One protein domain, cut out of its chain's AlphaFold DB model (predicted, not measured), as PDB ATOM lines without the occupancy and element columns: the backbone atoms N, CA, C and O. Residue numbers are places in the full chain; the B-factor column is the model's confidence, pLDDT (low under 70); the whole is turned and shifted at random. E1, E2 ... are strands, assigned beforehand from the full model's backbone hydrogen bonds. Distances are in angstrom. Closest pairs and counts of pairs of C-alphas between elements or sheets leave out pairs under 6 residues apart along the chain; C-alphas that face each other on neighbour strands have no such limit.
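Overview. This is residues 6 to 100 of the 146 residues of an uncharacterized protein of Entamoeba nuttalli (strain P19) (UniProt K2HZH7). Five two-stranded hairpins follow one another in a long chain of small sheets, E1-E2, E3-E4, E5-E6, E7-E8 and E9-E10, with no single core that gathers them. The first hairpin is an arm set off from the other four, and its residues 10 to 15 stick out at one end; E5-E6 packs between E3-E4 and E7-E8, and the small hairpin E9-E10 sits at the far end. The printed part has 95 residues with ten named strands, E1 to E10 in order, and no named helix, and its class is all strand. Each sheet has two antiparallel strands. The whole is flat and only just extended, close to loose, with a radius of gyration of the C-alphas of 18.8 A and spans of 66 by 34 by 13 A.

Arrangement. E1, residues 6 to 11, and E2, residues 14 to 19, form an antiparallel hairpin, with N 14 and O 11 at 2.9 A. E3, residues 27 to 32, and E4, residues 35 to 39, form the next hairpin, with N 28 and O 38 at 2.8 A; E2 and E3 are apart. E5, residues 43 to 47, and E6, residues 53 to 57, form a hairpin with N 44 and O 56 at 2.8 A. The closest C-alphas of E4 and E6 are those of Cys 39 and Cys 55, 5.7 A apart. E7, residues 63 to 71, and E8, residues 74 to 82, form a hairpin with N 64 and O 81 at 2.7 A; E7 bends by 65 degrees at residue 68. E5 and E7 have 12 pairs of C-alphas within 8 A, the closest those of Gly 44 and Cys 66, 4.5 A apart. E9, residues 86 to 88, and E10, residues 94 to 96, form the last hairpin, with N 95 and O 87 at 2.8 A. The closest C-alphas of E8 and E10 are those of Cys 82 and Cys 94, 5.6 A apart.

Along the chain. E1 begins at C-alpha 6, (-29.618, 36.209, 36.634), and is 16.2 A long; E2 is 15.8 A. E3 is 10.7 A, E4 10.6 A, E5 12.7 A and E6 13.0 A. E7 is 18.0 A, and E8, 22.3 A, ends at C-alpha 82, (-38.372, 11.128, 10.224). E9 is 7.0 A, and E10, 6.7 A, ends at C-alpha 96, (-43.942, 9.896, 2.829).

Size, cuts and confidence. The two C-alphas farthest apart are those of Val 13 and Asp 99, 67.0 A. The printed part has no cut. No link is long; the link from E2 to E3, 7 residues, is short and the others are tight. The mean pLDDT of the printed part is 71.5, and 33 residues are under 70, among them residues 6 to 22.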
ATOM      1  N   THR A   6     -30.656  35.887  35.651       48.81
ATOM      2  CA  THR A   6     -29.618  36.209  36.634       48.81
ATOM      3  C   THR A   6     -30.153  35.900  38.026       48.81
ATOM      4  O   THR A   6     -31.202  36.420  38.405       48.81
ATOM      5  N   PHE A   7     -29.447  35.065  38.788       54.25
ATOM      6  CA  PHE A   7     -29.784  34.804  40.188       54.25
ATOM      7  C   PHE A   7     -28.757  35.491  41.085       54.25
ATOM      8  O   PHE A   7     -27.555  35.232  40.988       54.25
ATOM      9  N   GLU A   8     -29.232  36.386  41.945       54.03
ATOM     10  CA  GLU A   8     -28.409  37.036  42.959       54.03
ATOM     11  C   GLU A   8     -28.573  36.295  44.281       54.03
ATOM     12  O   GLU A   8     -29.676  36.189  44.819       54.03
ATOM     13  N   GLN A   9     -27.463  35.791  44.815       51.69
ATOM     14  CA  GLN A   9     -27.417  35.273  46.174       51.69
ATOM     15  C   GLN A   9     -26.581  36.242  47.012       51.69
ATOM     16  O   GLN A   9     -25.414  36.503  46.709       51.69
ATOM     17  N   SER A  10     -27.205  36.827  48.031       52.66
ATOM     18  CA  SER A  10     -26.558  37.745  48.964       52.66
ATOM     19  C   SER A  10     -26.199  37.002  50.248       52.66
ATOM     20  O   SER A  10     -27.044  36.367  50.876       52.66
ATOM     21  N   PHE A  11     -24.930  37.090  50.634       55.34
ATOM     22  CA  PHE A  11     -24.466  36.802  51.990       55.34
ATOM     23  C   PHE A  11     -24.073  38.135  52.632       55.34
ATOM     24  O   PHE A  11     -23.698  39.051  51.903       55.34
ATOM     25  N   ASP A  12     -24.140  38.246  53.964       60.62
ATOM     26  CA  ASP A  12     -24.072  39.496  54.760       60.62
ATOM     27  C   ASP A  12     -22.943  40.508  54.425       60.62
ATOM     28  O   ASP A  12     -22.954  41.622  54.944       60.62
ATOM     29  N   VAL A  13     -21.969  40.182  53.562       56.88
ATOM     30  CA  VAL A  13     -20.878  41.084  53.137       56.88
ATOM     31  C   VAL A  13     -20.532  40.984  51.630       56.88
ATOM     32  O   VAL A  13     -19.633  41.677  51.160       56.88
ATOM     33  N   MET A  14     -21.210  40.147  50.830       45.28
ATOM     34  CA  MET A  14     -20.880  39.969  49.404       45.28
ATOM     35  C   MET A  14     -22.086  39.492  48.581       45.28
ATOM     36  O   MET A  14     -22.699  38.469  48.894       45.28
ATOM     37  N   THR A  15     -22.388  40.210  47.497       50.50
ATOM     38  CA  THR A  15     -23.348  39.783  46.468       50.50
ATOM     39  C   THR A  15     -22.587  39.073  45.359       50.50
ATOM     40  O   THR A  15     -21.695  39.665  44.752       50.50
ATOM     41  N   ILE A  16     -22.928  37.812  45.088       53.16
ATOM     42  CA  ILE A  16     -22.392  37.076  43.940       53.16
ATOM     43  C   ILE A  16     -23.507  36.984  42.901       53.16
ATOM     44  O   ILE A  16     -24.539  36.348  43.129       53.16
ATOM     45  N   THR A  17     -23.307  37.651  41.766       54.69
ATOM     46  CA  THR A  17     -24.210  37.573  40.617       54.69
ATOM     47  C   THR A  17     -23.841  36.344  39.793       54.69
ATOM     48  O   THR A  17     -22.746  36.271  39.236       54.69
ATOM     49  N   TYR A  18     -24.753  35.380  39.704       54.75
ATOM     50  CA  TYR A  18     -24.601  34.236  38.814       54.75
ATOM     51  C   TYR A  18     -25.330  34.529  37.504       54.75
ATOM     52  O   TYR A  18     -26.563  34.591  37.463       54.75
ATOM     53  N   THR A  19     -24.568  34.715  36.428       55.09
ATOM     54  CA  THR A  19     -25.114  34.793  35.070       55.09
ATOM     55  C   THR A  19     -25.267  33.370  34.546       55.09
ATOM     56  O   THR A  19     -24.273  32.734  34.200       55.09
ATOM     57  N   CYS A  20     -26.494  32.842  34.504       58.62
ATOM     58  CA  CYS A  20     -26.740  31.624  33.736       58.62
ATOM     59  C   CYS A  20     -26.583  32.003  32.254       58.62
ATOM     60  O   CYS A  20     -27.364  32.799  31.730       58.62
ATOM     61  N   CYS A  21     -25.552  31.485  31.588       62.56
ATOM     62  CA  CYS A  21     -25.438  31.649  30.144       62.56
ATOM     63  C   CYS A  21     -26.591  30.886  29.467       62.56
ATOM     64  O   CYS A  21     -26.872  29.752  29.874       62.56
ATOM     65  N   PRO A  22     -27.262  31.477  28.463       67.19
ATOM     66  CA  PRO A  22     -28.287  30.767  27.715       67.19
ATOM     67  C   PRO A  22     -27.679  29.542  27.025       67.19
ATOM     68  O   PRO A  22     -26.492  29.524  26.688       67.19
ATOM     69  N   CYS A  23     -28.504  28.515  26.824       72.19
ATOM     70  CA  CYS A  23     -28.133  27.394  25.972       72.19
ATOM     71  C   CYS A  23     -27.840  27.881  24.546       72.19
ATOM     72  O   CYS A  23     -28.320  28.937  24.123       72.19
ATOM     73  N   ILE A  24     -27.079  27.075  23.806       74.81
ATOM     74  CA  ILE A  24     -26.894  27.239  22.362       74.81
ATOM     75  C   ILE A  24     -28.274  27.315  21.692       74.81
ATOM     76  O   ILE A  24     -29.226  26.670  22.138       74.81
ATOM     77  N   GLU A  25     -28.393  28.133  20.649       78.00
ATOM     78  CA  GLU A  25     -29.637  28.278  19.895       78.00
ATOM     79  C   GLU A  25     -30.135  26.913  19.394       78.00
ATOM     80  O   GLU A  25     -29.337  26.053  19.021       78.00
ATOM     81  N   HIS A  26     -31.453  26.705  19.429       79.56
ATOM     82  CA  HIS A  26     -32.098  25.433  19.091       79.56
ATOM     83  C   HIS A  26     -31.684  24.245  19.968       79.56
ATOM     84  O   HIS A  26     -31.841  23.098  19.562       79.56
ATOM     85  N   CYS A  27     -31.168  24.489  21.174       78.62
ATOM     86  CA  CYS A  27     -30.897  23.449  22.157       78.62
ATOM     87  C   CYS A  27     -32.012  23.371  23.207       78.62
ATOM     88  O   CYS A  27     -32.220  24.315  23.972       78.62
ATOM     89  N   ASN A  28     -32.681  22.221  23.300       74.81
ATOM     90  CA  ASN A  28     -33.717  21.964  24.304       74.81
ATOM     91  C   ASN A  28     -33.124  21.750  25.699       74.81
ATOM     92  O   ASN A  28     -33.670  22.223  26.694       74.81
ATOM     93  N   ASN A  29     -32.007  21.020  25.772       71.94
ATOM     94  CA  ASN A  29     -31.342  20.672  27.023       71.94
ATOM     95  C   ASN A  29     -29.838  20.896  26.898       71.94
ATOM     96  O   ASN A  29     -29.152  20.165  26.183       71.94
ATOM     97  N   CYS A  30     -29.312  21.860  27.651       70.00
ATOM     98  CA  CYS A  30     -27.878  22.097  27.745       70.00
ATOM     99  C   CYS A  30     -27.361  21.880  29.170       70.00
ATOM    100  O   CYS A  30     -28.058  22.134  30.157       70.00
ATOM    101  N   LEU A  31     -26.126  21.388  29.278       65.62
ATOM    102  CA  LEU A  31     -25.442  21.219  30.566       65.62
ATOM    103  C   LEU A  31     -24.749  22.526  30.999       65.62
ATOM    104  O   LEU A  31     -24.640  22.817  32.189       65.62
ATOM    105  N   ASN A  32     -24.311  23.311  30.015       64.31
ATOM    106  CA  ASN A  32     -23.794  24.676  30.099       64.31
ATOM    107  C   ASN A  32     -23.993  25.356  28.719       64.31
ATOM    108  O   ASN A  32     -24.550  24.745  27.810       64.31
ATOM    109  N   SER A  33     -23.527  26.591  28.522       65.06
ATOM    110  CA  SER A  33     -23.667  27.300  27.235       65.06
ATOM    111  C   SER A  33     -22.858  26.727  26.066       65.06
ATOM    112  O   SER A  33     -22.928  27.273  24.971       65.06
ATOM    113  N   GLU A  34     -22.068  25.674  26.281       64.56
ATOM    114  CA  GLU A  34     -21.154  25.102  25.281       64.56
ATOM    115  C   GLU A  34     -21.473  23.640  24.935       64.56
ATOM    116  O   GLU A  34     -21.055  23.155  23.887       64.56
ATOM    117  N   LEU A  35     -22.223  22.936  25.788       67.50
ATOM    118  CA  LEU A  35     -22.669  21.567  25.560       67.50
ATOM    119  C   LEU A  35     -24.188  21.509  25.446       67.50
ATOM    120  O   LEU A  35     -24.908  21.610  26.447       67.50
ATOM    121  N   CYS A  36     -24.652  21.262  24.224       73.56
ATOM    122  CA  CYS A  36     -26.012  20.828  23.972       73.56
ATOM    123  C   CYS A  36     -26.102  19.301  24.030       73.56
ATOM    124  O   CYS A  36     -25.358  18.611  23.339       73.56
ATOM    125  N   ASN A  37     -27.016  18.780  24.850       73.56
ATOM    126  CA  ASN A  37     -27.295  17.345  24.911       73.56
ATOM    127  C   ASN A  37     -28.393  16.938  23.922       73.56
ATOM    128  O   ASN A  37     -28.422  15.792  23.488       73.56
ATOM    129  N   GLU A  38     -29.318  17.849  23.610       74.38
ATOM    130  CA  GLU A  38     -30.476  17.565  22.764       74.38
ATOM    131  C   GLU A  38     -30.940  18.832  22.036       74.38
ATOM    132  O   GLU A  38     -31.292  19.828  22.677       74.38
ATOM    133  N   CYS A  39     -30.950  18.779  20.705       80.06
ATOM    134  CA  CYS A  39     -31.432  19.863  19.856       80.06
ATOM    135  C   CYS A  39     -32.960  19.837  19.694       80.06
ATOM    136  O   CYS A  39     -33.633  18.834  19.946       80.06
ATOM    137  N   GLU A  40     -33.518  20.963  19.264       81.19
ATOM    138  CA  GLU A  40     -34.899  21.075  18.819       81.19
ATOM    139  C   GLU A  40     -35.171  20.148  17.623       81.19
ATOM    140  O   GLU A  40     -34.267  19.843  16.839       81.19
ATOM    141  N   PRO A  41     -36.426  19.706  17.432       75.25
ATOM    142  CA  PRO A  41     -36.796  18.947  16.246       75.25
ATOM    143  C   PRO A  41     -36.381  19.684  14.966       75.25
ATOM    144  O   PRO A  41     -36.603  20.888  14.848       75.25
ATOM    145  N   ARG A  42     -35.864  18.937  13.983       77.56
ATOM    146  CA  ARG A  42     -35.255  19.411  12.720       77.56
ATOM    147  C   ARG A  42     -33.849  19.994  12.845       77.56
ATOM    148  O   ARG A  42     -33.313  20.441  11.833       77.56
ATOM    149  N   TYR A  43     -33.257  19.957  14.032       80.50
ATOM    150  CA  TYR A  43     -31.857  20.290  14.242       80.50
ATOM    151  C   TYR A  43     -31.098  19.053  14.718       80.50
ATOM    152  O   TYR A  43     -31.625  18.238  15.478       80.50
ATOM    153  N   GLY A  44     -29.865  18.910  14.251       80.06
ATOM    154  CA  GLY A  44     -28.946  17.853  14.646       80.06
ATOM    155  C   GLY A  44     -27.694  18.403  15.293       80.06
ATOM    156  O   GLY A  44     -27.308  19.547  15.051       80.06
ATOM    157  N   LEU A  45     -27.067  17.568  16.117       80.06
ATOM    158  CA  LEU A  45     -25.769  17.868  16.707       80.06
ATOM    159  C   LEU A  45     -24.684  17.690  15.645       80.06
ATOM    160  O   LEU A  45     -24.491  16.589  15.129       80.06
ATOM    161  N   THR A  46     -23.977  18.773  15.344       76.38
ATOM    162  CA  THR A  46     -22.844  18.795  14.415       76.38
ATOM    163  C   THR A  46     -21.632  19.445  15.059       76.38
ATOM    164  O   THR A  46     -21.747  20.284  15.962       76.38
ATOM    165  N   HIS A  47     -20.441  19.055  14.614       74.62
ATOM    166  CA  HIS A  47     -19.215  19.698  15.068       74.62
ATOM    167  C   HIS A  47     -18.954  21.018  14.327       74.62
ATOM    168  O   HIS A  47     -18.849  21.081  13.105       74.62
ATOM    169  N   ASN A  48     -18.758  22.096  15.085       68.38
ATOM    170  CA  ASN A  48     -18.254  23.366  14.574       68.38
ATOM    171  C   ASN A  48     -16.755  23.252  14.214       68.38
ATOM    172  O   ASN A  48     -16.027  22.415  14.740       68.38
ATOM    173  N   SER A  49     -16.269  24.174  13.383       66.62
ATOM    174  CA  SER A  49     -14.869  24.397  12.983       66.62
ATOM    175  C   SER A  49     -13.835  24.421  14.122       66.62
ATOM    176  O   SER A  49     -12.658  24.154  13.888       66.62
ATOM    177  N   THR A  50     -14.252  24.718  15.354       69.50
ATOM    178  CA  THR A  50     -13.416  24.700  16.567       69.50
ATOM    179  C   THR A  50     -13.535  23.407  17.388       69.50
ATOM    180  O   THR A  50     -12.902  23.293  18.434       69.50
ATOM    181  N   GLY A  51     -14.328  22.433  16.933       63.03
ATOM    182  CA  GLY A  51     -14.586  21.153  17.602       63.03
ATOM    183  C   GLY A  51     -15.748  21.161  18.605       63.03
ATOM    184  O   GLY A  51     -16.073  20.111  19.153       63.03
ATOM    185  N   GLY A  52     -16.394  22.308  18.848       69.44
ATOM    186  CA  GLY A  52     -17.589  22.395  19.702       69.44
ATOM    187  C   GLY A  52     -18.830  21.780  19.046       69.44
ATOM    188  O   GLY A  52     -18.907  21.749  17.822       69.44
ATOM    189  N   LEU A  53     -19.795  21.305  19.837       73.00
ATOM    190  CA  LEU A  53     -21.075  20.782  19.334       73.00
ATOM    191  C   LEU A  53     -22.082  21.927  19.172       73.00
ATOM    192  O   LEU A  53     -22.283  22.704  20.104       73.00
ATOM    193  N   ILE A  54     -22.717  22.026  18.008       77.56
ATOM    194  CA  ILE A  54     -23.780  22.996  17.715       77.56
ATOM    195  C   ILE A  54     -25.024  22.281  17.186       77.56
ATOM    196  O   ILE A  54     -24.933  21.177  16.660       77.56
ATOM    197  N   CYS A  55     -26.182  22.925  17.317       80.75
ATOM    198  CA  CYS A  55     -27.413  22.473  16.679       80.75
ATOM    199  C   CYS A  55     -27.530  23.126  15.301       80.75
ATOM    200  O   CYS A  55     -27.769  24.330  15.204       80.75
ATOM    201  N   SER A  56     -27.355  22.353  14.234       82.75
ATOM    202  CA  SER A  56     -27.557  22.818  12.858       82.75
ATOM    203  C   SER A  56     -28.836  22.229  12.274       82.75
ATOM    204  O   SER A  56     -29.198  21.106  12.622       82.75
ATOM    205  N   PRO A  57     -29.546  22.957  11.399       82.56
ATOM    206  CA  PRO A  57     -30.715  22.407  10.728       82.56
ATOM    207  C   PRO A  57     -30.317  21.174   9.912       82.56
ATOM    208  O   PRO A  57     -29.290  21.198   9.237       82.56
ATOM    209  N   CYS A  58     -31.135  20.126   9.971       82.94
ATOM    210  CA  CYS A  58     -30.906  18.906   9.205       82.94
ATOM    211  C   CYS A  58     -30.973  19.189   7.700       82.94
ATOM    212  O   CYS A  58     -31.934  19.804   7.226       82.94
ATOM    213  N   GLU A  59     -30.002  18.689   6.941       81.50
ATOM    214  CA  GLU A  59     -29.996  18.764   5.478       81.50
ATOM    215  C   GLU A  59     -31.065  17.855   4.854       81.50
ATOM    216  O   GLU A  59     -31.637  18.166   3.803       81.50
ATOM    217  N   HIS A  60     -31.384  16.738   5.515       76.94
ATOM    218  CA  HIS A  60     -32.374  15.785   5.023       76.94
ATOM    219  C   HIS A  60     -33.807  16.322   5.145       76.94
ATOM    220  O   HIS A  60     -34.338  16.548   6.239       76.94
ATOM    221  N   ALA A  61     -34.487  16.446   4.001       73.31
ATOM    222  CA  ALA A  61     -35.898  16.807   3.954       73.31
ATOM    223  C   ALA A  61     -36.751  15.812   4.759       73.31
ATOM    224  O   ALA A  61     -36.567  14.598   4.677       73.31
ATOM    225  N   HIS A  62     -37.705  16.335   5.533       80.38
ATOM    226  CA  HIS A  62     -38.593  15.544   6.396       80.38
ATOM    227  C   HIS A  62     -37.874  14.732   7.485       80.38
ATOM    228  O   HIS A  62     -38.469  13.827   8.076       80.38
ATOM    229  N   CYS A  63     -36.631  15.095   7.808       81.88
ATOM    230  CA  CYS A  63     -35.953  14.600   8.990       81.88
ATOM    231  C   CYS A  63     -36.385  15.376  10.243       81.88
ATOM    232  O   CYS A  63     -36.408  16.607  10.261       81.88
ATOM    233  N   ALA A  64     -36.757  14.650  11.294       80.12
ATOM    234  CA  ALA A  64     -37.093  15.204  12.601       80.12
ATOM    235  C   ALA A  64     -35.888  15.248  13.544       80.12
ATOM    236  O   ALA A  64     -35.810  16.152  14.368       80.12
ATOM    237  N   VAL A  65     -34.975  14.279  13.441       80.56
ATOM    238  CA  VAL A  65     -33.747  14.215  14.244       80.56
ATOM    239  C   VAL A  65     -32.627  13.717  13.350       80.56
ATOM    240  O   VAL A  65     -32.741  12.612  12.814       80.56
ATOM    241  N   CYS A  66     -31.566  14.505  13.210       81.19
ATOM    242  CA  CYS A  66     -30.343  14.131  12.509       81.19
ATOM    243  C   CYS A  66     -29.141  14.168  13.459       81.19
ATOM    244  O   CYS A  66     -29.162  14.858  14.477       81.19
ATOM    245  N   GLU A  67     -28.103  13.408  13.134       77.31
ATOM    246  CA  GLU A  67     -26.832  13.399  13.863       77.31
ATOM    247  C   GLU A  67     -25.706  13.043  12.885       77.31
ATOM    248  O   GLU A  67     -25.930  12.348  11.888       77.31
ATOM    249  N   GLU A  68     -24.496  13.525  13.151       77.44
ATOM    250  CA  GLU A  68     -23.304  13.138  12.396       77.44
ATOM    251  C   GLU A  68     -22.923  11.677  12.682       77.44
ATOM    252  O   GLU A  68     -22.548  11.304  13.794       77.44
ATOM    253  N   GLY A  69     -22.995  10.832  11.653       69.94
ATOM    254  CA  GLY A  69     -22.597   9.427  11.705       69.94
ATOM    255  C   GLY A  69     -21.351   9.158  10.862       69.94
ATOM    256  O   GLY A  69     -21.122   9.800   9.842       69.94
ATOM    257  N   SER A  70     -20.538   8.170  11.250       72.50
ATOM    258  CA  SER A  70     -19.408   7.721  10.423       72.50
ATOM    259  C   SER A  70     -19.853   6.629   9.448       72.50
ATOM    260  O   SER A  70     -20.102   5.492   9.855       72.50
ATOM    261  N   VAL A  71     -19.932   6.957   8.157       70.25
ATOM    262  CA  VAL A  71     -20.213   6.008   7.067       70.25
ATOM    263  C   VAL A  71     -18.939   5.798   6.266       70.25
ATOM    264  O   VAL A  71     -18.397   6.722   5.663       70.25
ATOM    265  N   GLY A  72     -18.403   4.576   6.279       69.31
ATOM    266  CA  GLY A  72     -17.199   4.254   5.505       69.31
ATOM    267  C   GLY A  72     -15.963   5.091   5.876       69.31
ATOM    268  O   GLY A  72     -15.072   5.259   5.048       69.31
ATOM    269  N   GLY A  73     -15.908   5.626   7.103       70.56
ATOM    270  CA  GLY A  73     -14.809   6.467   7.586       70.56
ATOM    271  C   GLY A  73     -14.941   7.959   7.260       70.56
ATOM    272  O   GLY A  73     -14.019   8.712   7.570       70.56
ATOM    273  N   LYS A  74     -16.060   8.396   6.669       73.69
ATOM    274  CA  LYS A  74     -16.424   9.813   6.541       73.69
ATOM    275  C   LYS A  74     -17.554  10.156   7.503       73.69
ATOM    276  O   LYS A  74     -18.483   9.370   7.658       73.69
ATOM    277  N   LEU A  75     -17.448  11.318   8.142       69.81
ATOM    278  CA  LEU A  75     -18.553  11.926   8.879       69.81
ATOM    279  C   LEU A  75     -19.552  12.476   7.863       69.81
ATOM    280  O   LEU A  75     -19.195  13.327   7.050       69.81
ATOM    281  N   GLU A  76     -20.766  11.946   7.895       75.25
ATOM    282  CA  GLU A  76     -21.891  12.381   7.072       75.25
ATOM    283  C   GLU A  76     -23.120  12.536   7.977       75.25
ATOM    284  O   GLU A  76     -23.304  11.771   8.930       75.25
ATOM    285  N   GLU A  77     -23.959  13.537   7.704       78.25
ATOM    286  CA  GLU A  77     -25.227  13.694   8.417       78.25
ATOM    287  C   GLU A  77     -26.116  12.484   8.119       78.25
ATOM    288  O   GLU A  77     -26.330  12.121   6.963       78.25
ATOM    289  N   GLN A  78     -26.667  11.867   9.158       79.62
ATOM    290  CA  GLN A  78     -27.690  10.847   9.009       79.62
ATOM    291  C   GLN A  78     -28.981  11.313   9.642       79.62
ATOM    292  O   GLN A  78     -29.015  11.765  10.788       79.62
ATOM    293  N   CYS A  79     -30.085  11.112   8.929       81.88
ATOM    294  CA  CYS A  79     -31.378  11.220   9.565       81.88
ATOM    295  C   CYS A  79     -31.588  10.015  10.483       81.88
ATOM    296  O   CYS A  79     -31.551   8.882  10.017       81.88
ATOM    297  N   PHE A  80     -31.845  10.221  11.774       79.25
ATOM    298  CA  PHE A  80     -32.175   9.171  12.744       79.25
ATOM    299  C   PHE A  80     -33.676   8.925  12.826       79.25
ATOM    300  O   PHE A  80     -34.110   7.768  12.851       79.25
ATOM    301  N   LYS A  81     -34.468   9.998  12.795       81.25
ATOM    302  CA  LYS A  81     -35.926   9.945  12.907       81.25
ATOM    303  C   LYS A  81     -36.570  10.850  11.865       81.25
ATOM    304  O   LYS A  81     -36.192  12.010  11.756       81.25
ATOM    305  N   CYS A  82     -37.564  10.339  11.150       83.44
ATOM    306  CA  CYS A  82     -38.372  11.128  10.224       83.44
ATOM    307  C   CYS A  82     -39.487  11.889  10.955       83.44
ATOM    308  O   CYS A  82     -39.871  11.529  12.070       83.44
ATOM    309  N   VAL A  83     -40.003  12.942  10.323       80.69
ATOM    310  CA  VAL A  83     -41.221  13.638  10.765       80.69
ATOM    311  C   VAL A  83     -42.398  12.662  10.745       80.69
ATOM    312  O   VAL A  83     -42.425  11.729   9.941       80.69
ATOM    313  N   ASP A  84     -43.368  12.868  11.635       71.69
ATOM    314  CA  ASP A  84     -44.584  12.057  11.687       71.69
ATOM    315  C   ASP A  84     -45.222  11.947  10.285       71.69
ATOM    316  O   ASP A  84     -45.260  12.922   9.530       71.69
ATOM    317  N   SER A  85     -45.673  10.739   9.930       74.06
ATOM    318  CA  SER A  85     -46.145  10.337   8.586       74.06
ATOM    319  C   SER A  85     -45.070  10.058   7.523       74.06
ATOM    320  O   SER A  85     -45.409   9.756   6.382       74.06
ATOM    321  N   PHE A  86     -43.781  10.107   7.869       80.50
ATOM    322  CA  PHE A  86     -42.685   9.695   6.985       80.50
ATOM    323  C   PHE A  86     -41.952   8.476   7.566       80.50
ATOM    324  O   PHE A  86     -41.748   8.375   8.778       80.50
ATOM    325  N   LYS A  87     -41.525   7.552   6.703       82.12
ATOM    326  CA  LYS A  87     -40.684   6.397   7.057       82.12
ATOM    327  C   LYS A  87     -39.369   6.438   6.291       82.12
ATOM    328  O   LYS A  87     -39.290   7.019   5.215       82.12
ATOM    329  N   LYS A  88     -38.332   5.811   6.852       83.12
ATOM    330  CA  LYS A  88     -37.058   5.626   6.150       83.12
ATOM    331  C   LYS A  88     -37.190   4.556   5.072       83.12
ATOM    332  O   LYS A  88     -37.717   3.481   5.357       83.12
ATOM    333  N   ASP A  89     -36.687   4.845   3.878       79.88
ATOM    334  CA  ASP A  89     -36.470   3.855   2.823       79.88
ATOM    335  C   ASP A  89     -35.177   3.039   3.057       79.88
ATOM    336  O   ASP A  89     -34.451   3.245   4.035       79.88
ATOM    337  N   GLU A  90     -34.879   2.100   2.152       78.38
ATOM    338  CA  GLU A  90     -33.653   1.279   2.185       78.38
ATOM    339  C   GLU A  90     -32.363   2.108   2.041       78.38
ATOM    340  O   GLU A  90     -31.277   1.642   2.383       78.38
ATOM    341  N   ASN A  91     -32.486   3.351   1.574       73.06
ATOM    342  CA  ASN A  91     -31.398   4.295   1.370       73.06
ATOM    343  C   ASN A  91     -31.243   5.276   2.549       73.06
ATOM    344  O   ASN A  91     -30.325   6.093   2.531       73.06
ATOM    345  N   GLY A  92     -32.101   5.192   3.573       73.31
ATOM    346  CA  GLY A  92     -32.084   6.067   4.747       73.31
ATOM    347  C   GLY A  92     -32.823   7.401   4.579       73.31
ATOM    348  O   GLY A  92     -32.823   8.202   5.515       73.31
ATOM    349  N   ASN A  93     -33.491   7.634   3.446       79.44
ATOM    350  CA  ASN A  93     -34.263   8.847   3.185       79.44
ATOM    351  C   ASN A  93     -35.669   8.758   3.779       79.44
ATOM    352  O   ASN A  93     -36.330   7.722   3.713       79.44
ATOM    353  N   CYS A  94     -36.161   9.878   4.305       82.25
ATOM    354  CA  CYS A  94     -37.525   9.991   4.809       82.25
ATOM    355  C   CYS A  94     -38.516  10.172   3.657       82.25
ATOM    356  O   CYS A  94     -38.681  11.268   3.122       82.25
ATOM    357  N   VAL A  95     -39.201   9.092   3.296       83.94
ATOM    358  CA  VAL A  95     -40.262   9.079   2.289       83.94
ATOM    359  C   VAL A  95     -41.629   9.109   2.956       83.94
ATOM    360  O   VAL A  95     -41.826   8.558   4.041       83.94
ATOM    361  N   TYR A  96     -42.575   9.808   2.327       78.25
ATOM    362  CA  TYR A  96     -43.942   9.896   2.829       78.25
ATOM    363  C   TYR A  96     -44.565   8.503   2.833       78.25
ATOM    364  O   TYR A  96     -44.670   7.866   1.783       78.25
ATOM    365  N   ASP A  97     -44.976   8.049   4.011       70.06
ATOM    366  CA  ASP A  97     -45.678   6.789   4.160       70.06
ATOM    367  C   ASP A  97     -47.175   7.085   4.208       70.06
ATOM    368  O   ASP A  97     -47.718   7.531   5.223       70.06
ATOM    369  N   GLY A  98     -47.843   6.876   3.072       62.62
ATOM    370  CA  GLY A  98     -49.285   7.084   2.929       62.62
ATOM    371  C   GLY A  98     -50.136   6.220   3.866       62.62
ATOM    372  O   GLY A  98     -51.316   6.516   4.035       62.62
ATOM    373  N   ASP A  99     -49.532   5.224   4.520       57.31
ATOM    374  CA  ASP A  99     -50.183   4.291   5.441       57.31
ATOM    375  C   ASP A  99     -50.190   4.762   6.905       57.31
ATOM    376  O   ASP A  99     -50.555   4.001   7.809       57.31
ATOM    377  N   ALA A 100     -49.818   6.017   7.184       53.75
ATOM    378  CA  ALA A 100     -49.914   6.602   8.519       53.75
ATOM    379  C   ALA A 100     -51.385   6.789   8.965       53.75
ATOM    380  O   ALA A 100     -51.936   7.885   8.969       53.75
TER     381      ALA A 100